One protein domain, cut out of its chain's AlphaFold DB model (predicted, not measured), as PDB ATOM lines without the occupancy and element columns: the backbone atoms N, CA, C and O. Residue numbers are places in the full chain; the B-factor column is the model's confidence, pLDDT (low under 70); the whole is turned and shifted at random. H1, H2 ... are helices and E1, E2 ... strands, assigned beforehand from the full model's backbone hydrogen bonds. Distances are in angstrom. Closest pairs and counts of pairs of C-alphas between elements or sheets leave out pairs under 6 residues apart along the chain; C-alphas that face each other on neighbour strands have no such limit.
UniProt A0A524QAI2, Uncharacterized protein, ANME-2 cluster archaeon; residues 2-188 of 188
ATOM      1  N   LEU A   2     -34.801 -10.163   8.801       65.56
ATOM      2  CA  LEU A   2     -35.491 -11.119   9.687       65.56
ATOM      3  C   LEU A   2     -34.635 -11.659  10.847       65.56
ATOM      4  O   LEU A   2     -35.083 -11.625  11.987       65.56
ATOM      5  N   GLY A   3     -33.377 -12.048  10.605       69.44
ATOM      6  CA  GLY A   3     -32.495 -12.543  11.677       69.44
ATOM      7  C   GLY A   3     -32.213 -11.521  12.790       69.44
ATOM      8  O   GLY A   3     -32.121 -11.883  13.961       69.44
ATOM      9  N   LYS A   4     -32.147 -10.221  12.456       75.44
ATOM     10  CA  LYS A   4     -31.987  -9.147  13.456       75.44
ATOM     11  C   LYS A   4     -33.262  -8.980  14.289       75.44
ATOM     12  O   LYS A   4     -33.171  -8.875  15.507       75.44
ATOM     13  N   ILE A   5     -34.430  -9.017  13.643       80.81
ATOM     14  CA  ILE A   5     -35.740  -8.945  14.311       80.81
ATOM     15  C   ILE A   5     -35.927 -10.142  15.245       80.81
ATOM     16  O   ILE A   5     -36.275  -9.960  16.407       80.81
ATOM     17  N   TYR A   6     -35.612 -11.352  14.777       80.69
ATOM     18  CA  TYR A   6     -35.664 -12.567  15.586       80.69
ATOM     19  C   TYR A   6     -34.760 -12.474  16.821       80.69
ATOM     20  O   TYR A   6     -35.200 -12.753  17.936       80.69
ATOM     21  N   LYS A   7     -33.514 -12.011  16.654       81.00
ATOM     22  CA  LYS A   7     -32.577 -11.827  17.771       81.00
ATOM     23  C   LYS A   7     -33.095 -10.808  18.790       81.00
ATOM     24  O   LYS A   7     -33.034 -11.073  19.988       81.00
ATOM     25  N   LEU A   8     -33.640  -9.679  18.332       85.19
ATOM     26  CA  LEU A   8     -34.250  -8.669  19.204       85.19
ATOM     27  C   LEU A   8     -35.466  -9.228  19.951       85.19
ATOM     28  O   LEU A   8     -35.564  -9.081  21.167       85.19
ATOM     29  N   PHE A   9     -36.349  -9.943  19.252       86.88
ATOM     30  CA  PHE A   9     -37.504 -10.611  19.845       86.88
ATOM     31  C   PHE A   9     -37.086 -11.608  20.937       86.88
ATOM     32  O   PHE A   9     -37.602 -11.567  22.057       86.88
ATOM     33  N   ARG A  10     -36.084 -12.450  20.665       82.75
ATOM     34  CA  ARG A  10     -35.528 -13.406  21.636       82.75
ATOM     35  C   ARG A  10     -34.906 -12.739  22.859       82.75
ATOM     36  O   ARG A  10     -34.892 -13.349  23.923       82.75
ATOM     37  N   GLN A  11     -34.432 -11.502  22.735       83.62
ATOM     38  CA  GLN A  11     -33.843 -10.731  23.834       83.62
ATOM     39  C   GLN A  11     -34.852  -9.849  24.588       83.62
ATOM     40  O   GLN A  11     -34.478  -9.248  25.593       83.62
ATOM     41  N   SER A  12     -36.106  -9.774  24.135       86.50
ATOM     42  CA  SER A  12     -37.164  -8.985  24.782       86.50
ATOM     43  C   SER A  12     -37.613  -9.575  26.132       86.50
ATOM     44  O   SER A  12     -37.104 -10.606  26.579       86.50
ATOM     45  N   SER A  13     -38.547  -8.928  26.831       86.50
ATOM     46  CA  SER A  13     -39.112  -9.475  28.073       86.50
ATOM     47  C   SER A  13     -40.053 -10.656  27.797       86.50
ATOM     48  O   SER A  13     -40.561 -10.824  26.686       86.50
ATOM     49  N   ASP A  14     -40.329 -11.477  28.817       84.31
ATOM     50  CA  ASP A  14     -41.297 -12.576  28.681       84.31
ATOM     51  C   ASP A  14     -42.690 -12.070  28.283       84.31
ATOM     52  O   ASP A  14     -43.363 -12.710  27.481       84.31
ATOM     53  N   THR A  15     -43.104 -10.900  28.776       88.56
ATOM     54  CA  THR A  15     -44.384 -10.272  28.412       88.56
ATOM     55  C   THR A  15     -44.474  -9.995  26.914       88.56
ATOM     56  O   THR A  15     -45.470 -10.346  26.292       88.56
ATOM     57  N   VAL A  16     -43.415  -9.435  26.316       89.06
ATOM     58  CA  VAL A  16     -43.367  -9.171  24.869       89.06
ATOM     59  C   VAL A  16     -43.379 -10.482  24.084       89.06
ATOM     60  O   VAL A  16     -44.136 -10.615  23.126       89.06
ATOM     61  N   ARG A  17     -42.610 -11.490  24.518       89.69
ATOM     62  CA  ARG A  17     -42.616 -12.810  23.868       89.69
ATOM     63  C   ARG A  17     -43.987 -13.480  23.891       89.69
ATOM     64  O   ARG A  17     -44.363 -14.099  22.896       89.69
ATOM     65  N   LYS A  18     -44.726 -13.365  24.998       91.38
ATOM     66  CA  LYS A  18     -46.062 -13.960  25.172       91.38
ATOM     67  C   LYS A  18     -47.107 -13.393  24.211       91.38
ATOM     68  O   LYS A  18     -48.048 -14.110  23.891       91.38
ATOM     69  N   LEU A  19     -46.921 -12.181  23.679       91.69
ATOM     70  CA  LEU A  19     -47.809 -11.632  22.643       91.69
ATOM     71  C   LEU A  19     -47.853 -12.511  21.383       91.69
ATOM     72  O   LEU A  19     -48.865 -12.529  20.688       91.69
ATOM     73  N   MET A  20     -46.810 -13.309  21.121       91.31
ATOM     74  CA  MET A  20     -46.812 -14.253  20.000       91.31
ATOM     75  C   MET A  20     -47.885 -15.334  20.104       91.31
ATOM     76  O   MET A  20     -48.249 -15.888  19.073       91.31
ATOM     77  N   TYR A  21     -48.425 -15.624  21.291       91.81
ATOM     78  CA  TYR A  21     -49.520 -16.589  21.424       91.81
ATOM     79  C   TYR A  21     -50.816 -16.134  20.740       91.81
ATOM     80  O   TYR A  21     -51.663 -16.972  20.453       91.81
ATOM     81  N   ILE A  22     -50.957 -14.837  20.442       94.12
ATOM     82  CA  ILE A  22     -52.083 -14.296  19.666       94.12
ATOM     83  C   ILE A  22     -51.984 -14.727  18.194       94.12
ATOM     84  O   ILE A  22     -52.996 -14.869  17.511       94.12
ATOM     85  N   VAL A  23     -50.767 -14.950  17.691       93.94
ATOM     86  CA  VAL A  23     -50.540 -15.396  16.316       93.94
ATOM     87  C   VAL A  23     -50.789 -16.909  16.245       93.94
ATOM     88  O   VAL A  23     -50.130 -17.657  16.981       93.94
ATOM     89  N   PRO A  24     -51.680 -17.399  15.359       95.12
ATOM     90  CA  PRO A  24     -51.918 -18.832  15.225       95.12
ATOM     91  C   PRO A  24     -50.617 -19.578  14.922       95.12
ATOM     92  O   PRO A  24     -49.731 -19.062  14.227       95.12
ATOM     93  N   ILE A  25     -50.470 -20.771  15.498       95.00
ATOM     94  CA  ILE A  25     -49.194 -21.494  15.507       95.00
ATOM     95  C   ILE A  25     -48.689 -21.811  14.100       95.00
ATOM     96  O   ILE A  25     -47.500 -21.696  13.836       95.00
ATOM     97  N   GLU A  26     -49.582 -22.065  13.155       95.56
ATOM     98  CA  GLU A  26     -49.261 -22.321  11.757       95.56
ATOM     99  C   GLU A  26     -48.504 -21.149  11.128       95.56
ATOM    100  O   GLU A  26     -47.560 -21.356  10.370       95.56
ATOM    101  N   TYR A  27     -48.870 -19.904  11.459       94.62
ATOM    102  CA  TYR A  27     -48.161 -18.714  10.971       94.62
ATOM    103  C   TYR A  27     -46.808 -18.529  11.657       94.62
ATOM    104  O   TYR A  27     -45.861 -18.074  11.014       94.62
ATOM    105  N   ARG A  28     -46.683 -18.940  12.925       93.44
ATOM    106  CA  ARG A  28     -45.400 -18.972  13.648       93.44
ATOM    107  C   ARG A  28     -44.445 -20.035  13.088       93.44
ATOM    108  O   ARG A  28     -43.232 -19.828  13.091       93.44
ATOM    109  N   LEU A  29     -44.990 -21.129  12.556       94.81
ATOM    110  CA  LEU A  29     -44.255 -22.248  11.959       94.81
ATOM    111  C   LEU A  29     -44.020 -22.110  10.445       94.81
ATOM    112  O   LEU A  29     -43.623 -23.075   9.814       94.81
ATOM    113  N   GLY A  30     -44.219 -20.934   9.837       93.12
ATOM    114  CA  GLY A  30     -43.913 -20.706   8.410       93.12
ATOM    115  C   GLY A  30     -45.132 -20.476   7.509       93.12
ATOM    116  O   GLY A  30     -45.000 -20.370   6.284       93.12
ATOM    117  N   GLY A  31     -46.323 -20.362   8.094       95.44
ATOM    118  CA  GLY A  31     -47.538 -19.884   7.443       95.44
ATOM    119  C   GLY A  31     -47.986 -20.762   6.284       95.44
ATOM    120  O   GLY A  31     -48.258 -21.947   6.451       95.44
ATOM    121  N   SER A  32     -48.101 -20.168   5.096       95.94
ATOM    122  CA  SER A  32     -48.602 -20.866   3.909       95.94
ATOM    123  C   SER A  32     -47.709 -22.032   3.482       95.94
ATOM    124  O   SER A  32     -48.232 -23.036   3.008       95.94
ATOM    125  N   SER A  33     -46.389 -21.926   3.663       96.38
ATOM    126  CA  SER A  33     -45.457 -23.012   3.338       96.38
ATOM    127  C   SER A  33     -45.664 -24.229   4.242       96.38
ATOM    128  O   SER A  33     -45.755 -25.344   3.737       96.38
ATOM    129  N   PHE A  34     -45.844 -23.996   5.548       97.69
ATOM    130  CA  PHE A  34     -46.182 -25.025   6.529       97.69
ATOM    131  C   PHE A  34     -47.516 -25.695   6.206       97.69
ATOM    132  O   PHE A  34     -47.558 -26.908   6.022       97.69
ATOM    133  N   LYS A  35     -48.591 -24.908   6.053       97.62
ATOM    134  CA  LYS A  35     -49.940 -25.442   5.795       97.62
ATOM    135  C   LYS A  35     -49.979 -26.310   4.537       97.62
ATOM    136  O   LYS A  35     -50.396 -27.459   4.605       97.62
ATOM    137  N   LYS A  36     -49.459 -25.797   3.414       97.88
ATOM    138  CA  LYS A  36     -49.431 -26.535   2.141       97.88
ATOM    139  C   LYS A  36     -48.630 -27.832   2.240       97.88
ATOM    140  O   LYS A  36     -49.036 -28.838   1.666       97.88
ATOM    141  N   GLN A  37     -47.491 -27.811   2.934       98.06
ATOM    142  CA  GLN A  37     -46.666 -29.005   3.084       98.06
ATOM    143  C   GLN A  37     -47.326 -30.034   4.010       98.06
ATOM    144  O   GLN A  37     -47.306 -31.217   3.688       98.06
ATOM    145  N   LEU A  38     -47.938 -29.603   5.116       98.00
ATOM    146  CA  LEU A  38     -48.634 -30.499   6.041       98.00
ATOM    147  C   LEU A  38     -49.841 -31.159   5.362       98.00
ATOM    148  O   LEU A  38     -49.979 -32.378   5.412       98.00
ATOM    149  N   GLU A  39     -50.650 -30.377   4.640       97.69
ATOM    150  CA  GLU A  39     -51.755 -30.886   3.817       97.69
ATOM    151  C   GLU A  39     -51.266 -31.905   2.778       97.69
ATOM    152  O   GLU A  39     -51.893 -32.948   2.578       97.69
ATOM    153  N   HIS A  40     -50.127 -31.629   2.129       97.50
ATOM    154  CA  HIS A  40     -49.519 -32.558   1.182       97.50
ATOM    155  C   HIS A  40     -49.129 -33.878   1.858       97.50
ATOM    156  O   HIS A  40     -49.540 -34.928   1.372       97.50
ATOM    157  N   ILE A  41     -48.422 -33.831   2.996       97.56
ATOM    158  CA  ILE A  41     -47.999 -35.022   3.751       97.56
ATOM    159  C   ILE A  41     -49.211 -35.853   4.181       97.56
ATOM    160  O   ILE A  41     -49.277 -37.046   3.891       97.56
ATOM    161  N   GLN A  42     -50.212 -35.221   4.797       95.88
ATOM    162  CA  GLN A  42     -51.422 -35.896   5.275       95.88
ATOM    163  C   GLN A  42     -52.231 -36.535   4.139       95.88
ATOM    164  O   GLN A  42     -52.882 -37.565   4.337       95.88
ATOM    165  N   LYS A  43     -52.210 -35.931   2.944       97.00
ATOM    166  CA  LYS A  43     -52.815 -36.516   1.746       97.00
ATOM    167  C   LYS A  43     -52.009 -37.718   1.261       97.00
ATOM    168  O   LYS A  43     -52.602 -38.759   0.987       97.00
ATOM    169  N   THR A  44     -50.688 -37.585   1.147       96.81
ATOM    170  CA  THR A  44     -49.826 -38.652   0.621       96.81
ATOM    171  C   THR A  44     -49.734 -39.850   1.559       96.81
ATOM    172  O   THR A  44     -49.739 -40.976   1.082       96.81
ATOM    173  N   ASP A  45     -49.756 -39.643   2.875       95.06
ATOM    174  CA  ASP A  45     -49.698 -40.718   3.879       95.06
ATOM    175  C   ASP A  45     -50.870 -41.710   3.779       95.06
ATOM    176  O   ASP A  45     -50.771 -42.844   4.247       95.06
ATOM    177  N   LYS A  46     -51.981 -41.301   3.157       95.69
ATOM    178  CA  LYS A  46     -53.181 -42.129   2.960       95.69
ATOM    179  C   LYS A  46     -53.196 -42.861   1.617       95.69
ATOM    180  O   LYS A  46     -54.111 -43.645   1.370       95.69
ATOM    181  N   LEU A  47     -52.237 -42.587   0.732       97.31
ATOM    182  CA  LEU A  47     -52.211 -43.174  -0.604       97.31
ATOM    183  C   LEU A  47     -51.747 -44.637  -0.558       97.31
ATOM    184  O   LEU A  47     -50.846 -44.989   0.209       97.31
ATOM    185  N   PRO A  48     -52.302 -45.508  -1.418       98.00
ATOM    186  CA  PRO A  48     -51.792 -46.861  -1.555       98.00
ATOM    187  C   PRO A  48     -50.377 -46.836  -2.147       98.00
ATOM    188  O   PRO A  48     -50.024 -45.978  -2.958       98.00
ATOM    189  N   ARG A  49     -49.567 -47.842  -1.797       97.00
ATOM    190  CA  ARG A  49     -48.147 -47.932  -2.189       97.00
ATOM    191  C   ARG A  49     -47.898 -47.695  -3.684       97.00
ATOM    192  O   ARG A  49     -46.924 -47.048  -4.042       97.00
ATOM    193  N   HIS A  50     -48.757 -48.217  -4.556       97.38
ATOM    194  CA  HIS A  50     -48.576 -48.083  -6.002       97.38
ATOM    195  C   HIS A  50     -48.798 -46.646  -6.507       97.38
ATOM    196  O   HIS A  50     -48.143 -46.236  -7.461       97.38
ATOM    197  N   GLU A  51     -49.679 -45.864  -5.877       97.81
ATOM    198  CA  GLU A  51     -49.846 -44.438  -6.187       97.81
ATOM    199  C   GLU A  51     -48.690 -43.611  -5.625       97.81
ATOM    200  O   GLU A  51     -48.190 -42.717  -6.308       97.81
ATOM    201  N   LEU A  52     -48.203 -43.959  -4.428       97.06
ATOM    202  CA  LEU A  52     -47.010 -43.340  -3.846       97.06
ATOM    203  C   LEU A  52     -45.780 -43.509  -4.736       97.06
ATOM    204  O   LEU A  52     -45.076 -42.535  -4.974       97.06
ATOM    205  N   ILE A  53     -45.550 -44.712  -5.269       96.75
ATOM    206  CA  ILE A  53     -44.419 -44.977  -6.170       96.75
ATOM    207  C   ILE A  53     -44.512 -44.115  -7.435       96.75
ATOM    208  O   ILE A  53     -43.509 -43.536  -7.847       96.75
ATOM    209  N   LYS A  54     -45.710 -43.968  -8.019       96.81
ATOM    210  CA  LYS A  54     -45.925 -43.097  -9.188       96.81
ATOM    211  C   LYS A  54     -45.638 -41.631  -8.865       96.81
ATOM    212  O   LYS A  54     -44.988 -40.946  -9.648       96.81
ATOM    213  N   LEU A  55     -46.102 -41.149  -7.711       97.06
ATOM    214  CA  LEU A  55     -45.834 -39.782  -7.266       97.06
ATOM    215  C   LEU A  55     -44.335 -39.553  -7.026       97.06
ATOM    216  O   LEU A  55     -43.793 -38.543  -7.466       97.06
ATOM    217  N   GLN A  56     -43.658 -40.503  -6.376       96.56
ATOM    218  CA  GLN A  56     -42.211 -40.464  -6.159       96.56
ATOM    219  C   GLN A  56     -41.450 -40.396  -7.481       96.56
ATOM    220  O   GLN A  56     -40.530 -39.596  -7.608       96.56
ATOM    221  N   GLU A  57     -41.847 -41.184  -8.479       97.25
ATOM    222  CA  GLU A  57     -41.197 -41.194  -9.788       97.25
ATOM    223  C   GLU A  57     -41.308 -39.836 -10.502       97.25
ATOM    224  O   GLU A  57     -40.310 -39.318 -11.008       97.25
ATOM    225  N   ILE A  58     -42.490 -39.210 -10.456       96.94
ATOM    226  CA  ILE A  58     -42.717 -37.858 -10.992       96.94
ATOM    227  C   ILE A  58     -41.831 -36.829 -10.272       96.94
ATOM    228  O   ILE A  58     -41.168 -36.015 -10.920       96.94
ATOM    229  N   GLU A  59     -41.799 -36.864  -8.938       97.12
ATOM    230  CA  GLU A  59     -41.037 -35.902  -8.135       97.12
ATOM    231  C   GLU A  59     -39.521 -36.074  -8.284       97.12
ATOM    232  O   GLU A  59     -38.805 -35.077  -8.411       97.12
ATOM    233  N   ILE A  60     -39.024 -37.315  -8.337       97.81
ATOM    234  CA  ILE A  60     -37.611 -37.605  -8.603       97.81
ATOM    235  C   ILE A  60     -37.236 -37.030  -9.964       97.81
ATOM    236  O   ILE A  60     -36.320 -36.215 -10.038       97.81
ATOM    237  N   LEU A  61     -37.966 -37.368 -11.032       97.50
ATOM    238  CA  LEU A  61     -37.634 -36.887 -12.373       97.50
ATOM    239  C   LEU A  61     -37.640 -35.354 -12.453       97.50
ATOM    240  O   LEU A  61     -36.749 -34.767 -13.072       97.50
ATOM    241  N   ARG A  62     -38.600 -34.696 -11.787       97.56
ATOM    242  CA  ARG A  62     -38.652 -33.231 -11.668       97.56
ATOM    243  C   ARG A  62     -37.379 -32.671 -11.027       97.56
ATOM    244  O   ARG A  62     -36.822 -31.703 -11.548       97.56
ATOM    245  N   ILE A  63     -36.910 -33.268  -9.929       96.75
ATOM    246  CA  ILE A  63     -35.686 -32.847  -9.230       96.75
ATOM    247  C   ILE A  63     -34.443 -33.096 -10.092       96.75
ATOM    248  O   ILE A  63     -33.610 -32.200 -10.205       96.75
ATOM    249  N   LEU A  64     -34.327 -34.257 -10.746       97.75
ATOM    250  CA  LEU A  64     -33.180 -34.570 -11.608       97.75
ATOM    251  C   LEU A  64     -33.089 -33.602 -12.794       97.75
ATOM    252  O   LEU A  64     -32.016 -33.063 -13.062       97.75
ATOM    253  N   LYS A  65     -34.217 -33.320 -13.465       96.81
ATOM    254  CA  LYS A  65     -34.279 -32.331 -14.557       96.81
ATOM    255  C   LYS A  65     -33.865 -30.945 -14.069       96.81
ATOM    256  O   LYS A  65     -33.047 -30.289 -14.711       96.81
ATOM    257  N   HIS A  66     -34.370 -30.526 -12.909       94.81
ATOM    258  CA  HIS A  66     -33.976 -29.257 -12.304       94.81
ATOM    259  C   HIS A  66     -32.471 -29.206 -11.996       94.81
ATOM    260  O   HIS A  66     -31.836 -28.198 -12.303       94.81
ATOM    261  N   ALA A  67     -31.904 -30.277 -11.436       95.38
ATOM    262  CA  ALA A  67     -30.491 -30.359 -11.088       95.38
ATOM    263  C   ALA A  67     -29.589 -30.220 -12.323       95.38
ATOM    264  O   ALA A  67     -28.734 -29.341 -12.344       95.38
ATOM    265  N   VAL A  68     -29.827 -31.007 -13.377       96.69
ATOM    266  CA  VAL A  68     -29.037 -30.943 -14.624       96.69
ATOM    267  C   VAL A  68     -29.144 -29.572 -15.290       96.69
ATOM    268  O   VAL A  68     -28.155 -29.030 -15.775       96.69
ATOM    269  N   GLN A  69     -30.338 -28.979 -15.297       94.81
ATOM    270  CA  GLN A  69     -30.562 -27.698 -15.959       94.81
ATOM    271  C   GLN A  69     -29.919 -26.519 -15.212       94.81
ATOM    272  O   GLN A  69     -29.448 -25.575 -15.850       94.81
ATOM    273  N   ASN A  70     -29.930 -26.537 -13.876       93.06
ATOM    274  CA  ASN A  70     -29.685 -25.332 -13.079       93.06
ATOM    275  C   ASN A  70     -28.431 -25.395 -12.199       93.06
ATOM    276  O   ASN A  70     -27.936 -24.337 -11.807       93.06
ATOM    277  N   ILE A  71     -27.910 -26.587 -11.899       94.00
ATOM    278  CA  ILE A  71     -26.779 -26.781 -10.984       94.00
ATOM    279  C   ILE A  71     -25.518 -27.133 -11.788       94.00
ATOM    280  O   ILE A  71     -25.483 -28.192 -12.420       94.00
ATOM    281  N   PRO A  72     -24.469 -26.286 -11.768       94.94
ATOM    282  CA  PRO A  72     -23.258 -26.493 -12.564       94.94
ATOM    283  C   PRO A  72     -22.616 -27.877 -12.408       94.94
ATOM    284  O   PRO A  72     -22.212 -28.455 -13.414       94.94
ATOM    285  N   TYR A  73     -22.587 -28.427 -11.191       96.69
ATOM    286  CA  TYR A  73     -21.997 -29.735 -10.892       96.69
ATOM    287  C   TYR A  73     -22.659 -30.897 -11.653       96.69
ATOM    288  O   TYR A  73     -21.998 -31.866 -12.011       96.69
ATOM    289  N   TYR A  74     -23.964 -30.802 -11.933       97.00
ATOM    290  CA  TYR A  74     -24.743 -31.877 -12.562       97.00
ATOM    291  C   TYR A  74     -24.992 -31.664 -14.060       97.00
ATOM    292  O   TYR A  74     -25.631 -32.502 -14.694       97.00
ATOM    293  N   LYS A  75     -24.501 -30.562 -14.645       95.62
ATOM    294  CA  LYS A  75     -24.847 -30.125 -16.011       95.62
ATOM    295  C   LYS A  75     -24.530 -31.151 -17.108       95.62
ATOM    296  O   LYS A  75     -25.187 -31.160 -18.143       95.62
ATOM    297  N   ASP A  76     -23.511 -31.985 -16.890       96.69
ATOM    298  CA  ASP A  76     -23.002 -32.930 -17.889       96.69
ATOM    299  C   ASP A  76     -23.717 -34.297 -17.823       96.69
ATOM    300  O   ASP A  76     -23.496 -35.165 -18.674       96.69
ATOM    301  N   ILE A  77     -24.610 -34.497 -16.843       97.75
ATOM    302  CA  ILE A  77     -25.414 -35.715 -16.719       97.75
ATOM    303  C   ILE A  77     -26.490 -35.732 -17.806       97.75
ATOM    304  O   ILE A  77     -27.314 -34.826 -17.923       97.75
ATOM    305  N   LYS A  78     -26.529 -36.820 -18.579       97.25
ATOM    306  CA  LYS A  78     -27.530 -37.032 -19.630       97.25
ATOM    307  C   LYS A  78     -28.698 -37.867 -19.114       97.25
ATOM    308  O   LYS A  78     -28.576 -39.078 -18.897       97.25
ATOM    309  N   LEU A  79     -29.840 -37.209 -18.944       97.12
ATOM    310  CA  LEU A  79     -31.104 -37.882 -18.661       97.12
ATOM    311  C   LEU A  79     -31.622 -38.573 -19.925       97.12
ATOM    312  O   LEU A  79     -31.443 -38.071 -21.032       97.12
ATOM    313  N   ASP A  80     -32.244 -39.730 -19.740       95.75
ATOM    314  CA  ASP A  80     -32.860 -40.521 -20.802       95.75
ATOM    315  C   ASP A  80     -34.353 -40.648 -20.496       95.75
ATOM    316  O   ASP A  80     -34.720 -41.258 -19.491       95.75
ATOM    317  N   ASP A  81     -35.205 -40.045 -21.327       91.94
ATOM    318  CA  ASP A  81     -36.661 -40.080 -21.143       91.94
ATOM    319  C   ASP A  81     -37.260 -41.482 -21.396       91.94
ATOM    320  O   ASP A  81     -38.424 -41.708 -21.072       91.94
ATOM    321  N   SER A  82     -36.489 -42.430 -21.951       94.81
ATOM    322  CA  SER A  82     -36.897 -43.837 -22.081       94.81
ATOM    323  C   SER A  82     -36.635 -44.674 -20.821       94.81
ATOM    324  O   SER A  82     -37.218 -45.748 -20.673       94.81
ATOM    325  N   CYS A  83     -35.804 -44.178 -19.897       94.38
ATOM    326  CA  CYS A  83     -35.529 -44.811 -18.610       94.38
ATOM    327  C   CYS A  83     -36.476 -44.307 -17.512       94.38
ATOM    328  O   CYS A  83     -36.928 -43.159 -17.524       94.38
ATOM    329  N   SER A  84     -36.689 -45.133 -16.489       95.94
ATOM    330  CA  SER A  84     -37.371 -44.724 -15.258       95.94
ATOM    331  C   SER A  84     -36.621 -43.599 -14.532       95.94
ATOM    332  O   SER A  84     -35.417 -43.369 -14.727       95.94
ATOM    333  N   ALA A  85     -37.310 -42.898 -13.625       96.81
ATOM    334  CA  ALA A  85     -36.654 -41.868 -12.815       96.81
ATOM    335  C   ALA A  85     -35.552 -42.456 -11.912       96.81
ATOM    336  O   ALA A  85     -34.548 -41.795 -11.657       96.81
ATOM    337  N   TYR A  86     -35.713 -43.707 -11.465       97.06
ATOM    338  CA  TYR A  86     -34.747 -44.409 -10.616       97.06
ATOM    339  C   TYR A  86     -33.473 -44.800 -11.375       97.06
ATOM    340  O   TYR A  86     -32.377 -44.655 -10.840       97.06
ATOM    341  N   GLU A  87     -33.586 -45.241 -12.628       97.81
ATOM    342  CA  GLU A  87     -32.420 -45.510 -13.483       97.81
ATOM    343  C   GLU A  87     -31.669 -44.217 -13.819       97.81
ATOM    344  O   GLU A  87     -30.442 -44.170 -13.772       97.81
ATOM    345  N   ASN A  88     -32.396 -43.128 -14.092       98.12
ATOM    346  CA  ASN A  88     -31.771 -41.819 -14.264       98.12
ATOM    347  C   ASN A  88     -31.089 -41.325 -12.978       98.12
ATOM    348  O   ASN A  88     -30.017 -40.730 -13.065       98.12
ATOM    349  N   LEU A  89     -31.658 -41.600 -11.800       97.75
ATOM    350  CA  LEU A  89     -31.058 -41.255 -10.507       97.75
ATOM    351  C   LEU A  89     -29.698 -41.941 -10.304       97.75
ATOM    352  O   LEU A  89     -28.785 -41.314  -9.780       97.75
ATOM    353  N   GLN A  90     -29.522 -43.183 -10.769       97.69
ATOM    354  CA  GLN A  90     -28.245 -43.908 -10.662       97.69
ATOM    355  C   GLN A  90     -27.096 -43.260 -11.448       97.69
ATOM    356  O   GLN A  90     -25.933 -43.551 -11.180       97.69
ATOM    357  N   LYS A  91     -27.397 -42.369 -12.400       97.75
ATOM    358  CA  LYS A  91     -26.383 -41.607 -13.147       97.75
ATOM    359  C   LYS A  91     -25.776 -40.465 -12.323       97.75
ATOM    360  O   LYS A  91     -24.770 -39.896 -12.739       97.75
ATOM    361  N   PHE A  92     -26.393 -40.096 -11.197       97.88
ATOM    362  CA  PHE A  92     -25.909 -39.016 -10.343       97.88
ATOM    363  C   PHE A  92     -24.810 -39.529  -9.408       97.88
ATOM    364  O   PHE A  92     -24.972 -40.586  -8.794       97.88
ATOM    365  N   PRO A  93     -23.695 -38.791  -9.270       96.75
ATOM    366  CA  PRO A  93     -22.624 -39.190  -8.373       96.75
ATOM    367  C   PRO A  93     -23.081 -39.103  -6.914       96.75
ATOM    368  O   PRO A  93     -23.816 -38.194  -6.521       96.75
ATOM    369  N   ILE A  94     -22.587 -40.027  -6.093       96.50
ATOM    370  CA  ILE A  94     -22.655 -39.880  -4.639       96.50
ATOM    371  C   ILE A  94     -21.660 -38.784  -4.257       96.50
ATOM    372  O   ILE A  94     -20.472 -38.904  -4.545       96.50
ATOM    373  N   ILE A  95     -22.154 -37.725  -3.621       95.69
ATOM    374  CA  ILE A  95     -21.330 -36.613  -3.139       95.69
ATOM    375  C   ILE A  95     -21.128 -36.714  -1.631       95.69
ATOM    376  O   ILE A  95     -22.011 -37.171  -0.900       95.69
ATOM    377  N   ASP A  96     -19.977 -36.249  -1.160       93.69
ATOM    378  CA  ASP A  96     -19.692 -36.114   0.262       93.69
ATOM    379  C   ASP A  96     -19.586 -34.641   0.678       93.69
ATOM    380  O   ASP A  96     -19.700 -33.707  -0.120       93.69
ATOM    381  N   LYS A  97     -19.393 -34.431   1.981       92.38
ATOM    382  CA  LYS A  97     -19.268 -33.093   2.553       92.38
ATOM    383  C   LYS A  97     -18.075 -32.328   1.973       92.38
ATOM    384  O   LYS A  97     -18.209 -31.130   1.734       92.38
ATOM    385  N   GLN A  98     -16.941 -33.001   1.771       93.12
ATOM    386  CA  GLN A  98     -15.715 -32.366   1.290       93.12
ATOM    387  C   GLN A  98     -15.894 -31.856  -0.142       93.12
ATOM    388  O   GLN A  98     -15.580 -30.705  -0.413       93.12
ATOM    389  N   THR A  99     -16.537 -32.648  -1.003       95.25
ATOM    390  CA  THR A  99     -16.864 -32.284  -2.389       95.25
ATOM    391  C   THR A  99     -17.597 -30.940  -2.470       95.25
ATOM    392  O   THR A  99     -17.282 -30.104  -3.313       95.25
ATOM    393  N   ILE A 100     -18.566 -30.703  -1.576       94.00
ATOM    394  CA  ILE A 100     -19.315 -29.438  -1.535       94.00
ATOM    395  C   ILE A 100     -18.455 -28.299  -0.965       94.00
ATOM    396  O   ILE A 100     -18.595 -27.151  -1.380       94.00
ATOM    397  N   GLN A 101     -17.585 -28.591   0.002       92.31
ATOM    398  CA  GLN A 101     -16.714 -27.590   0.624       92.31
ATOM    399  C   GLN A 101     -15.596 -27.114  -0.307       92.31
ATOM    400  O   GLN A 101     -15.219 -25.946  -0.220       92.31
ATOM    401  N   ASP A 102     -15.107 -27.984  -1.192       94.50
ATOM    402  CA  ASP A 102     -14.040 -27.672  -2.145       94.50
ATOM    403  C   ASP A 102     -14.480 -26.625  -3.178       94.50
ATOM    404  O   ASP A 102     -13.721 -25.704  -3.480       94.50
ATOM    405  N   ASP A 103     -15.716 -26.718  -3.686       92.81
ATOM    406  CA  ASP A 103     -16.306 -25.680  -4.538       92.81
ATOM    407  C   ASP A 103     -17.836 -25.612  -4.406       92.81
ATOM    408  O   ASP A 103     -18.598 -26.140  -5.222       92.81
ATOM    409  N   LEU A 104     -18.299 -24.882  -3.387       91.69
ATOM    410  CA  LEU A 104     -19.725 -24.655  -3.145       91.69
ATOM    411  C   LEU A 104     -20.426 -24.011  -4.356       91.69
ATOM    412  O   LEU A 104     -21.615 -24.257  -4.568       91.69
ATOM    413  N   ASN A 105     -19.716 -23.233  -5.183       90.69
ATOM    414  CA  ASN A 105     -20.319 -22.563  -6.336       90.69
ATOM    415  C   ASN A 105     -20.782 -23.551  -7.415       90.69
ATOM    416  O   ASN A 105     -21.705 -23.229  -8.163       90.69
ATOM    417  N   GLN A 106     -20.220 -24.767  -7.473       94.25
ATOM    418  CA  GLN A 106     -20.716 -25.804  -8.387       94.25
ATOM    419  C   GLN A 106     -22.098 -26.329  -7.988       94.25
ATOM    420  O   GLN A 106     -22.842 -26.818  -8.837       94.25
ATOM    421  N   PHE A 107     -22.459 -26.225  -6.710       93.31
ATOM    422  CA  PHE A 107     -23.705 -26.754  -6.145       93.31
ATOM    423  C   PHE A 107     -24.803 -25.702  -6.017       93.31
ATOM    424  O   PHE A 107     -25.878 -25.958  -5.473       93.31
ATOM    425  N   ILE A 108     -24.530 -24.508  -6.523       88.69
ATOM    426  CA  ILE A 108     -25.400 -23.358  -6.433       88.69
ATOM    427  C   ILE A 108     -26.084 -23.119  -7.788       88.69
ATOM    428  O   ILE A 108     -25.443 -23.142  -8.837       88.69
ATOM    429  N   VAL A 109     -27.393 -22.841  -7.768       84.81
ATOM    430  CA  VAL A 109     -28.123 -22.373  -8.957       84.81
ATOM    431  C   VAL A 109     -27.496 -21.070  -9.453       84.81
ATOM    432  O   VAL A 109     -27.269 -20.167  -8.655       84.81
ATOM    433  N   LYS A 110     -27.269 -20.927 -10.762       70.56
ATOM    434  CA  LYS A 110     -26.596 -19.742 -11.337       70.56
ATOM    435  C   LYS A 110     -27.197 -18.389 -10.901       70.56
ATOM    436  O   LYS A 110     -26.450 -17.427 -10.767       70.56
ATOM    437  N   ASP A 111     -28.495 -18.345 -10.580       69.62
ATOM    438  CA  ASP A 111     -29.228 -17.137 -10.173       69.62
ATOM    439  C   ASP A 111     -29.783 -17.194  -8.729       69.62
ATOM    440  O   ASP A 111     -30.965 -16.930  -8.493       69.62
ATOM    441  N   VAL A 112     -28.966 -17.527  -7.719       64.19
ATOM    442  CA  VAL A 112     -29.416 -17.584  -6.299       64.19
ATOM    443  C   VAL A 112     -30.085 -16.307  -5.812       64.19
ATOM    444  O   VAL A 112     -31.032 -16.378  -5.027       64.19
ATOM    445  N   SER A 113     -29.617 -15.140  -6.264       62.03
ATOM    446  CA  SER A 113     -30.162 -13.848  -5.830       62.03
ATOM    447  C   SER A 113     -31.655 -13.707  -6.138       62.03
ATOM    448  O   SER A 113     -32.366 -13.024  -5.404       62.03
ATOM    449  N   THR A 114     -32.156 -14.405  -7.163       59.47
ATOM    450  CA  THR A 114     -33.573 -14.378  -7.555       59.47
ATOM    451  C   THR A 114     -34.460 -15.277  -6.686       59.47
ATOM    452  O   THR A 114     -35.673 -15.083  -6.637       59.47
ATOM    453  N   HIS A 115     -33.874 -16.212  -5.932       63.12
ATOM    454  CA  HIS A 115     -34.606 -17.252  -5.200       63.12
ATOM    455  C   HIS A 115     -34.874 -16.920  -3.725       63.12
ATOM    456  O   HIS A 115     -35.368 -17.773  -2.989       63.12
ATOM    457  N   ASN A 116     -34.587 -15.691  -3.271       73.00
ATOM    458  CA  ASN A 116     -34.741 -15.283  -1.866       73.00
ATOM    459  C   ASN A 116     -34.126 -16.302  -0.883       73.00
ATOM    460  O   ASN A 116     -34.721 -16.626   0.150       73.00
ATOM    461  N   ALA A 117     -32.958 -16.839  -1.233       82.50
ATOM    462  CA  ALA A 117     -32.244 -17.803  -0.416       82.50
ATOM    463  C   ALA A 117     -31.293 -17.107   0.565       82.50
ATOM    464  O   ALA A 117     -30.798 -16.007   0.309       82.50
ATOM    465  N   TYR A 118     -31.020 -17.756   1.691       83.81
ATOM    466  CA  TYR A 118     -30.066 -17.297   2.690       83.81
ATOM    467  C   TYR A 118     -29.069 -18.403   3.017       83.81
ATOM    468  O   TYR A 118     -29.412 -19.585   3.064       83.81
ATOM    469  N   GLN A 119     -27.818 -18.006   3.228       87.44
ATOM    470  CA  GLN A 119     -26.751 -18.928   3.586       87.44
ATOM    471  C   GLN A 119     -26.890 -19.352   5.050       87.44
ATOM    472  O   GLN A 119     -27.127 -18.524   5.935       87.44
ATOM    473  N   VAL A 120     -26.703 -20.641   5.298       88.94
ATOM    474  CA  VAL A 120     -26.632 -21.264   6.617       88.94
ATOM    475  C   VAL A 120     -25.404 -22.162   6.694       88.94
ATOM    476  O   VAL A 120     -24.822 -22.542   5.677       88.94
ATOM    477  N   THR A 121     -25.008 -22.506   7.913       89.19
ATOM    478  CA  THR A 121     -23.900 -23.421   8.177       89.19
ATOM    479  C   THR A 121     -24.358 -24.546   9.087       89.19
ATOM    480  O   THR A 121     -25.161 -24.323   9.995       89.19
ATOM    481  N   THR A 122     -23.819 -25.748   8.905       86.56
ATOM    482  CA  THR A 122     -23.970 -26.803   9.911       86.56
ATOM    483  C   THR A 122     -23.193 -26.457  11.183       86.56
ATOM    484  O   THR A 122     -22.192 -25.743  11.140       86.56
ATOM    485  N   GLY A 123     -23.650 -26.962  12.332       73.62
ATOM    486  CA  GLY A 123     -22.867 -26.939  13.569       73.62
ATOM    487  C   GLY A 123     -21.811 -28.049  13.575       73.62
ATOM    488  O   GLY A 123     -22.019 -29.108  12.985       73.62
ATOM    489  N   GLY A 124     -20.684 -27.830  14.250       64.19
ATOM    490  CA  GLY A 124     -19.649 -28.850  14.422       64.19
ATOM    491  C   GLY A 124     -18.616 -28.437  15.463       64.19
ATOM    492  O   GLY A 124     -18.094 -27.327  15.415       64.19
ATOM    493  N   THR A 125     -18.308 -29.337  16.395       56.06
ATOM    494  CA  THR A 125     -17.308 -29.125  17.457       56.06
ATOM    495  C   THR A 125     -15.875 -29.045  16.922       56.06
ATOM    496  O   THR A 125     -15.012 -28.475  17.577       56.06
ATOM    497  N   SER A 126     -15.624 -29.572  15.719       67.38
ATOM    498  CA  SER A 126     -14.311 -29.585  15.060       67.38
ATOM    499  C   SER A 126     -14.013 -28.349  14.203       67.38
ATOM    500  O   SER A 126     -12.971 -28.300  13.556       67.38
ATOM    501  N   GLY A 127     -14.926 -27.372  14.127       72.06
ATOM    502  CA  GLY A 127     -14.764 -26.167  13.299       72.06
ATOM    503  C   GLY A 127     -14.924 -26.385  11.787       72.06
ATOM    504  O   GLY A 127     -15.063 -25.416  11.045       72.06
ATOM    505  N   ASN A 128     -14.982 -27.633  11.314       82.25
ATOM    506  CA  ASN A 128     -15.235 -27.940   9.908       82.25
ATOM    507  C   ASN A 128     -16.747 -27.898   9.614       82.25
ATOM    508  O   ASN A 128     -17.422 -28.926   9.675       82.25
ATOM    509  N   THR A 129     -17.313 -26.722   9.345       88.81
ATOM    510  CA  THR A 129     -18.753 -26.539   9.068       88.81
ATOM    511  C   THR A 129     -19.062 -26.565   7.569       88.81
ATOM    512  O   THR A 129     -18.306 -26.011   6.773       88.81
ATOM    513  N   LEU A 130     -20.193 -27.150   7.172       91.50
ATOM    514  CA  LEU A 130     -20.681 -27.101   5.789       91.50
ATOM    515  C   LEU A 130     -21.560 -25.861   5.605       91.50
ATOM    516  O   LEU A 130     -22.518 -25.692   6.355       91.50
ATOM    517  N   SER A 131     -21.255 -25.030   4.609       90.50
ATOM    518  CA  SER A 131     -22.115 -23.917   4.187       90.50
ATOM    519  C   SER A 131     -23.058 -24.355   3.073       90.50
ATOM    520  O   SER A 131     -22.630 -25.042   2.152       90.50
ATOM    521  N   PHE A 132     -24.320 -23.936   3.131       91.12
ATOM    522  CA  PHE A 132     -25.313 -24.176   2.081       91.12
ATOM    523  C   PHE A 132     -26.416 -23.112   2.129       91.12
ATOM    524  O   PHE A 132     -26.449 -22.281   3.036       91.12
ATOM    525  N   TYR A 133     -27.303 -23.109   1.137       89.69
ATOM    526  CA  TYR A 133     -28.364 -22.112   1.006       89.69
ATOM    527  C   TYR A 133     -29.728 -22.746   1.236       89.69
ATOM    528  O   TYR A 133     -30.007 -23.828   0.724       89.69
ATOM    529  N   LEU A 134     -30.581 -22.045   1.978       89.06
ATOM    530  CA  LEU A 134     -31.979 -22.406   2.178       89.06
ATOM    531  C   LEU A 134     -32.877 -21.313   1.619       89.06
ATOM    532  O   LEU A 134     -32.600 -20.125   1.782       89.06
ATOM    533  N   ASP A 135     -33.974 -21.708   0.984       88.25
ATOM    534  CA  ASP A 135     -35.019 -20.773   0.593       88.25
ATOM    535  C   ASP A 135     -35.972 -20.491   1.771       88.25
ATOM    536  O   ASP A 135     -36.082 -21.264   2.728       88.25
ATOM    537  N   ASN A 136     -36.710 -19.384   1.699       84.50
ATOM    538  CA  ASN A 136     -37.612 -18.961   2.776       84.50
ATOM    539  C   ASN A 136     -38.752 -19.953   3.086       84.50
ATOM    540  O   ASN A 136     -39.329 -19.886   4.170       84.50
ATOM    541  N   THR A 137     -39.094 -20.868   2.172       91.25
ATOM    542  CA  THR A 137     -40.126 -21.895   2.401       91.25
ATOM    543  C   THR A 137     -39.600 -23.113   3.149       91.25
ATOM    544  O   THR A 137     -40.407 -23.861   3.702       91.25
ATOM    545  N   THR A 138     -38.275 -23.308   3.201       92.50
ATOM    546  CA  THR A 138     -37.657 -24.479   3.838       92.50
ATOM    547  C   THR A 138     -38.114 -24.624   5.290       92.50
ATOM    548  O   THR A 138     -38.573 -25.695   5.674       92.50
ATOM    549  N   TYR A 139     -38.088 -23.535   6.068       92.19
ATOM    550  CA  TYR A 139     -38.464 -23.552   7.486       92.19
ATOM    551  C   TYR A 139     -39.880 -24.096   7.722       92.19
ATOM    552  O   TYR A 139     -40.087 -24.929   8.601       92.19
ATOM    553  N   GLY A 140     -40.860 -23.662   6.922       95.69
ATOM    554  CA  GLY A 140     -42.230 -24.145   7.081       95.69
ATOM    555  C   GLY A 140     -42.417 -25.583   6.617       95.69
ATOM    556  O   GLY A 140     -43.157 -26.333   7.250       95.69
ATOM    557  N   LYS A 141     -41.716 -25.994   5.556       97.12
ATOM    558  CA  LYS A 141     -41.740 -27.388   5.095       97.12
ATOM    559  C   LYS A 141     -41.139 -28.339   6.128       97.12
ATOM    560  O   LYS A 141     -41.721 -29.385   6.391       97.12
ATOM    561  N   GLU A 142     -40.011 -27.969   6.728       96.75
ATOM    562  CA  GLU A 142     -39.353 -28.754   7.775       96.75
ATOM    563  C   GLU A 142     -40.276 -28.945   8.985       96.75
ATOM    564  O   GLU A 142     -40.515 -30.075   9.408       96.75
ATOM    565  N   TRP A 143     -40.885 -27.863   9.480       96.94
ATOM    566  CA  TRP A 143     -41.841 -27.953  10.585       96.94
ATOM    567  C   TRP A 143     -43.080 -28.779  10.251       96.94
ATOM    568  O   TRP A 143     -43.594 -29.463  11.133       96.94
ATOM    569  N   ALA A 144     -43.549 -28.765   9.001       98.12
ATOM    570  CA  ALA A 144     -44.651 -29.625   8.583       98.12
ATOM    571  C   ALA A 144     -44.289 -31.114   8.693       98.12
ATOM    572  O   ALA A 144     -45.099 -31.892   9.186       98.12
ATOM    573  N   PHE A 145     -43.068 -31.511   8.311       97.94
ATOM    574  CA  PHE A 145     -42.594 -32.886   8.509       97.94
ATOM    575  C   PHE A 145     -42.440 -33.248   9.991       97.94
ATOM    576  O   PHE A 145     -42.843 -34.341  10.385       97.94
ATOM    577  N   ILE A 146     -41.901 -32.340  10.813       97.00
ATOM    578  CA  ILE A 146     -41.760 -32.557  12.262       97.00
ATOM    579  C   ILE A 146     -43.135 -32.768  12.909       97.00
ATOM    580  O   ILE A 146     -43.335 -33.757  13.611       97.00
ATOM    581  N   VAL A 147     -44.092 -31.874  12.639       97.12
ATOM    582  CA  VAL A 147     -45.453 -31.967  13.187       97.12
ATOM    583  C   VAL A 147     -46.143 -33.238  12.705       97.12
ATOM    584  O   VAL A 147     -46.659 -33.971  13.538       97.12
ATOM    585  N   ALA A 148     -46.085 -33.559  11.409       97.56
ATOM    586  CA  ALA A 148     -46.691 -34.781  10.880       97.56
ATOM    587  C   ALA A 148     -46.106 -36.058  11.510       97.56
ATOM    588  O   ALA A 148     -46.820 -37.042  11.688       97.56
ATOM    589  N   LEU A 149     -44.812 -36.064  11.854       97.00
ATOM    590  CA  LEU A 149     -44.193 -37.180  12.568       97.00
ATOM    591  C   LEU A 149     -44.691 -37.266  14.016       97.00
ATOM    592  O   LEU A 149     -44.993 -38.358  14.488       97.00
ATOM    593  N   TRP A 150     -44.777 -36.135  14.716       96.88
ATOM    594  CA  TRP A 150     -45.244 -36.095  16.101       96.88
ATOM    595  C   TRP A 150     -46.740 -36.408  16.236       96.88
ATOM    596  O   TRP A 150     -47.122 -37.099  17.176       96.88
ATOM    597  N   GLU A 151     -47.575 -36.003  15.277       96.31
ATOM    598  CA  GLU A 151     -49.008 -36.349  15.229       96.31
ATOM    599  C   GLU A 151     -49.251 -37.868  15.247       96.31
ATOM    600  O   GLU A 151     -50.290 -38.329  15.709       96.31
ATOM    601  N   ARG A 152     -48.276 -38.673  14.803       95.62
ATOM    602  CA  ARG A 152     -48.351 -40.145  14.847       95.62
ATOM    603  C   ARG A 152     -48.174 -40.729  16.251       95.62
ATOM    604  O   ARG A 152     -48.400 -41.922  16.428       95.62
ATOM    605  N   VAL A 153     -47.727 -39.927  17.215       96.44
ATOM    606  CA  VAL A 153     -47.469 -40.319  18.611       96.44
ATOM    607  C   VAL A 153     -48.227 -39.414  19.589       96.44
ATOM    608  O   VAL A 153     -47.700 -39.029  20.628       96.44
ATOM    609  N   ASP A 154     -49.467 -39.071  19.225       96.12
ATOM    610  CA  ASP A 154     -50.444 -38.331  20.038       96.12
ATOM    611  C   ASP A 154     -50.084 -36.874  20.380       96.12
ATOM    612  O   ASP A 154     -50.733 -36.254  21.222       96.12
ATOM    613  N   TYR A 155     -49.098 -36.281  19.702       96.62
ATOM    614  CA  TYR A 155     -48.889 -34.835  19.765       96.62
ATOM    615  C   TYR A 155     -49.939 -34.111  18.920       96.62
ATOM    616  O   TYR A 155     -50.098 -34.383  17.731       96.62
ATOM    617  N   SER A 156     -50.600 -33.122  19.505       96.12
ATOM    618  CA  SER A 156     -51.446 -32.178  18.783       96.12
ATOM    619  C   SER A 156     -50.692 -30.886  18.499       96.12
ATOM    620  O   SER A 156     -49.916 -30.389  19.317       96.12
ATOM    621  N   LEU A 157     -50.941 -30.291  17.331       95.31
ATOM    622  CA  LEU A 157     -50.338 -29.017  16.963       95.31
ATOM    623  C   LEU A 157     -50.612 -27.943  18.032       95.31
ATOM    624  O   LEU A 157     -51.734 -27.469  18.195       95.31
ATOM    625  N   GLY A 158     -49.552 -27.518  18.722       93.31
ATOM    626  CA  GLY A 158     -49.628 -26.514  19.783       93.31
ATOM    627  C   GLY A 158     -49.521 -27.068  21.197       93.31
ATOM    628  O   GLY A 158     -49.467 -26.259  22.131       93.31
ATOM    629  N   ASP A 159     -49.407 -28.384  21.359       96.38
ATOM    630  CA  ASP A 159     -49.022 -28.980  22.631       96.38
ATOM    631  C   ASP A 159     -47.700 -28.393  23.133       96.38
ATOM    632  O   ASP A 159     -46.837 -27.933  22.377       96.38
ATOM    633  N   LYS A 160     -47.563 -28.347  24.458       95.00
ATOM    634  CA  LYS A 160     -46.392 -27.754  25.101       95.00
ATOM    635  C   LYS A 160     -45.207 -28.699  24.987       95.00
ATOM    636  O   LYS A 160     -45.309 -29.872  25.329       95.00
ATOM    637  N   ILE A 161     -44.065 -28.147  24.600       94.62
ATOM    638  CA  ILE A 161     -42.822 -28.900  24.435       94.62
ATOM    639  C   ILE A 161     -41.856 -28.515  25.553       94.62
ATOM    640  O   ILE A 161     -41.719 -27.338  25.885       94.62
ATOM    641  N   VAL A 162     -41.154 -29.495  26.117       94.19
ATOM    642  CA  VAL A 162     -39.945 -29.254  26.912       94.19
ATOM    643  C   VAL A 162     -38.767 -29.788  26.106       94.19
ATOM    644  O   VAL A 162     -38.692 -30.985  25.840       94.19
ATOM    645  N   ALA A 163     -37.881 -28.899  25.668       90.94
ATOM    646  CA  ALA A 163     -36.752 -29.225  24.812       90.94
ATOM    647  C   ALA A 163     -35.444 -29.087  25.592       90.94
ATOM    648  O   ALA A 163     -35.057 -27.996  25.984       90.94
ATOM    649  N   PHE A 164     -34.719 -30.186  25.773       89.75
ATOM    650  CA  PHE A 164     -33.396 -30.148  26.390       89.75
ATOM    651  C   PHE A 164     -32.350 -29.859  25.316       89.75
ATOM    652  O   PHE A 164     -32.135 -30.673  24.415       89.75
ATOM    653  N   ARG A 165     -31.716 -28.683  25.376       80.81
ATOM    654  CA  ARG A 165     -30.743 -28.245  24.369       80.81
ATOM    655  C   ARG A 165     -29.470 -27.724  25.027       80.81
ATOM    656  O   ARG A 165     -29.523 -26.970  25.987       80.81
ATOM    657  N   GLY A 166     -28.318 -28.074  24.458       75.06
ATOM    658  CA  GLY A 166     -27.022 -27.503  24.841       75.06
ATOM    659  C   GLY A 166     -26.771 -26.161  24.154       75.06
ATOM    660  O   GLY A 166     -25.839 -26.055  23.364       75.06
ATOM    661  N   VAL A 167     -27.643 -25.174  24.369       70.56
ATOM    662  CA  VAL A 167     -27.508 -23.831  23.782       70.56
ATOM    663  C   VAL A 167     -27.386 -22.781  24.878       70.56
ATOM    664  O   VAL A 167     -28.104 -22.825  25.873       70.56
ATOM    665  N   ASP A 168     -26.490 -21.816  24.686       69.81
ATOM    666  CA  ASP A 168     -26.337 -20.710  25.626       69.81
ATOM    667  C   ASP A 168     -27.458 -19.680  25.463       69.81
ATOM    668  O   ASP A 168     -27.750 -19.194  24.364       69.81
ATOM    669  N   PHE A 169     -28.046 -19.276  26.588       73.25
ATOM    670  CA  PHE A 169     -28.976 -18.154  26.660       73.25
ATOM    671  C   PHE A 169     -28.281 -16.932  27.265       73.25
ATOM    672  O   PHE A 169     -27.401 -17.063  28.107       73.25
ATOM    673  N   LYS A 170     -28.711 -15.718  26.893       68.00
ATOM    674  CA  LYS A 170     -28.100 -14.452  27.358       68.00
ATOM    675  C   LYS A 170     -27.956 -14.356  28.889       68.00
ATOM    676  O   LYS A 170     -27.041 -13.695  29.367       68.00
ATOM    677  N   ASP A 171     -28.859 -14.987  29.636       70.44
ATOM    678  CA  ASP A 171     -28.886 -14.974  31.103       70.44
ATOM    679  C   ASP A 171     -28.457 -16.316  31.735       70.44
ATOM    680  O   ASP A 171     -28.668 -16.504  32.932       70.44
ATOM    681  N   SER A 172     -27.842 -17.242  30.981       69.88
ATOM    682  CA  SER A 172     -27.373 -18.533  31.522       69.88
ATOM    683  C   SER A 172     -26.417 -18.348  32.707       69.88
ATOM    684  O   SER A 172     -26.552 -19.018  33.727       69.88
ATOM    685  N   GLY A 173     -25.551 -17.331  32.643       68.44
ATOM    686  CA  GLY A 173     -24.654 -16.930  33.735       68.44
ATOM    687  C   GLY A 173     -25.338 -16.346  34.983       68.44
ATOM    688  O   GLY A 173     -24.655 -16.035  35.952       68.44
ATOM    689  N   LYS A 174     -26.668 -16.181  34.989       78.44
ATOM    690  CA  LYS A 174     -27.464 -15.709  36.141       78.44
ATOM    691  C   LYS A 174     -28.315 -16.826  36.761       78.44
ATOM    692  O   LYS A 174     -29.402 -16.550  37.264       78.44
ATOM    693  N   ASN A 175     -27.865 -18.082  36.686       80.19
ATOM    694  CA  ASN A 175     -28.623 -19.270  37.115       80.19
ATOM    695  C   ASN A 175     -29.981 -19.439  36.402       80.19
ATOM    696  O   ASN A 175     -30.909 -20.031  36.953       80.19
ATOM    697  N   LYS A 176     -30.123 -18.917  35.175       80.25
ATOM    698  CA  LYS A 176     -31.314 -19.129  34.344       80.25
ATOM    699  C   LYS A 176     -31.030 -20.214  33.313       80.25
ATOM    700  O   LYS A 176     -30.384 -19.958  32.302       80.25
ATOM    701  N   PHE A 177     -31.552 -21.409  33.563       83.25
ATOM    702  CA  PHE A 177     -31.293 -22.592  32.733       83.25
ATOM    703  C   PHE A 177     -32.355 -22.851  31.662       83.25
ATOM    704  O   PHE A 177     -32.229 -23.816  30.922       83.25
ATOM    705  N   TRP A 178     -33.397 -22.016  31.586       86.06
ATOM    706  CA  TRP A 178     -34.477 -22.168  30.614       86.06
ATOM    707  C   TRP A 178     -34.990 -20.826  30.086       86.06
ATOM    708  O   TRP A 178     -34.952 -19.787  30.761       86.06
ATOM    709  N   GLN A 179     -35.552 -20.849  28.884       86.25
ATOM    710  CA  GLN A 179     -36.211 -19.734  28.231       86.25
ATOM    711  C   GLN A 179     -37.506 -20.193  27.554       86.25
ATOM    712  O   GLN A 179     -37.586 -21.242  26.923       86.25
ATOM    713  N   LEU A 180     -38.544 -19.361  27.645       88.19
ATOM    714  CA  LEU A 180     -39.771 -19.595  26.900       88.19
ATOM    715  C   LEU A 180     -39.556 -19.285  25.413       88.19
ATOM    716  O   LEU A 180     -39.255 -18.146  25.039       88.19
ATOM    717  N   ASN A 181     -39.797 -20.282  24.571       89.88
ATOM    718  CA  ASN A 181     -39.847 -20.154  23.129       89.88
ATOM    719  C   ASN A 181     -41.305 -20.158  22.654       89.88
ATOM    720  O   ASN A 181     -41.903 -21.182  22.321       89.88
ATOM    721  N   THR A 182     -41.887 -18.961  22.614       91.94
ATOM    722  CA  THR A 182     -43.293 -18.759  22.248       91.94
ATOM    723  C   THR A 182     -43.583 -18.989  20.770       91.94
ATOM    724  O   THR A 182     -44.746 -19.010  20.390       91.94
ATOM    725  N   ILE A 183     -42.575 -19.201  19.920       91.19
ATOM    726  CA  ILE A 183     -42.799 -19.593  18.522       91.19
ATOM    727  C   ILE A 183     -43.282 -21.045  18.459       91.19
ATOM    728  O   ILE A 183     -44.222 -21.327  17.726       91.19
ATOM    729  N   TYR A 184     -42.710 -21.919  19.292       91.75
ATOM    730  CA  TYR A 184     -42.951 -23.368  19.277       91.75
ATOM    731  C   TYR A 184     -43.834 -23.875  20.419       91.75
ATOM    732  O   TYR A 184     -43.991 -25.076  20.567       91.75
ATOM    733  N   ASN A 185     -44.360 -22.986  21.269       93.44
ATOM    734  CA  ASN A 185     -44.961 -23.369  22.556       93.44
ATOM    735  C   ASN A 185     -44.002 -24.213  23.426       93.44
ATOM    736  O   ASN A 185     -44.436 -25.090  24.170       93.44
ATOM    737  N   ALA A 186     -42.699 -23.923  23.351       92.31
ATOM    738  CA  ALA A 186     -41.669 -24.711  24.013       92.31
ATOM    739  C   ALA A 186     -41.050 -23.984  25.213       92.31
ATOM    740  O   ALA A 186     -40.882 -22.761  25.208       92.31
ATOM    741  N   LEU A 187     -40.680 -24.759  26.225       90.56
ATOM    742  CA  LEU A 187     -39.679 -24.415  27.224       90.56
ATOM    743  C   LEU A 187     -38.369 -25.071  26.786       90.56
ATOM    744  O   LEU A 187     -38.344 -26.287  26.609       90.56
ATOM    745  N   GLU A 188     -37.319 -24.289  26.574       87.81
ATOM    746  CA  GLU A 188     -36.001 -24.785  26.143       87.81
ATOM    747  C   GLU A 188     -34.871 -24.280  27.029       87.81
ATOM    748  O   GLU A 188     -35.099 -23.261  27.721       87.81
TER     749      GLU A 188
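AT A GLANCE: This is residues 2 to 188 of the 188 residues of an uncharacterized protein of ANME-2 cluster archaeon (UniProt A0A524QAI2). The model has two lobes: a loose, open frame in which H5, H4, H10 and the hairpin of E1 and E2, with H7 and H8 beyond it, stand round an empty middle, and a second lobe of H1, H2, H3 and the long closing stretch of residues 152 to 188. H4 and H10 cross where the lobes meet, H6 packs on H5 on the far side of the frame, and residues 2 to 8 of H1 stick out. The printed part has 187 residues with ten named helices and two named strands, in the order H1 to H9, E1, E2, H10; the two strands make one antiparallel sheet, E1 - E2, and the class is mostly helix. The whole is loose, with a radius of gyration of the C-alphas of 20.5 A, and spans 62 by 42 by 30 A.

IN THESE COORDINATES: E1 is residues 117 to 121, 13.2 A from first to last C-alpha, and begins at C-alpha 117 at (-32.244, -17.803, -0.416). E2 is residues 131 to 135, 13.8 A. H10, residues 138 to 151, is 20.0 A long and ends at C-alpha 151 at (-49.008, -36.349, 15.229). H4 is residues 32 to 44, 18.1 A, and H5, the longest helix, is residues 49 to 70, 31.1 A. H6 is residues 85 to 89, 6.1 A; H7 residues 97 to 102, 8.9 A; H8 residues 104 to 107, 5.4 A; and H9 residues 112 to 115, 5.3 A. H1, residues 2 to 11, is 14.2 A long and begins at C-alpha 2 at (-35.491, -11.119, 9.687). H2, residues 14 to 22, is also 14.2 A, and H3, residues 25 to 28, is 4.9 A.

HOW THE PARTS SIT: E1 and E2 form a hairpin, antiparallel at 146 degrees between their directions; N 118 and O 134, and N 120 and O 132, are both 2.8 A apart, within hydrogen-bond range. Near E2, the closest C-alphas of H8 and E2 are those of Leu 104 and Phe 132, 7.7 A apart. Those of H7 and E2 are Gln 101 and Ser 131, 7.4 A, and those of H9 and E2 are His 115 and Asp 135, 6.8 A. H7 and H8 are close but not clearly touching, with the C-alphas of Ile 100 and Phe 107 the closest at 6.9 A. H10 touches H4, the closest C-alphas being those of Phe 34 and Gly 140, 4.1 A apart. H4 and H10 run the same way at a steep tilt of 44 degrees. H4 and H5 are close but not clearly touching, with the C-alphas of Thr 44 and Leu 52 closest at 7.1 A. H5 touches H6 with residues 57 to 64 alone, Leu 61 and Ala 85 having the closest C-alphas at 5.1 A. H5 is apart from H10, E1 and E2. H3 and H4 only just touch, only at the corner, with C-alphas 26 and 34 closest at 6.6 A; H3 and H10 are near each other. H1 and H2 only just touch, only at the corner, with C-alphas 9 and 17 closest at 6.9 A; H2 and H3 meet only through their link. Every O i to N i+4 pair is within hydrogen-bond range in H1, H4, H5, H6, H7 and H10; in H2 it is 1 of 5, beside 6 of 6 O i to N i+3 pairs, and H3, H8 and H9 are too short for an O i to N i+4 pair.

THE WHOLE: The two C-alphas farthest apart are those of Ser 82 and Lys 174, 65.3 A. The printed part has no cut. The link from H5 to H6, with 14 residues, is long. Residues 152 to 188 hold no named element, but residues 161 to 162 pair parallel with 186 to 187, and 180 to 181 pair antiparallel with 186 to 187. The mean pLDDT of the printed part is 90.1; residues 2 to 3, 111 to 115, 124 to 126, 168, 170 and 172 to 173 are under 70.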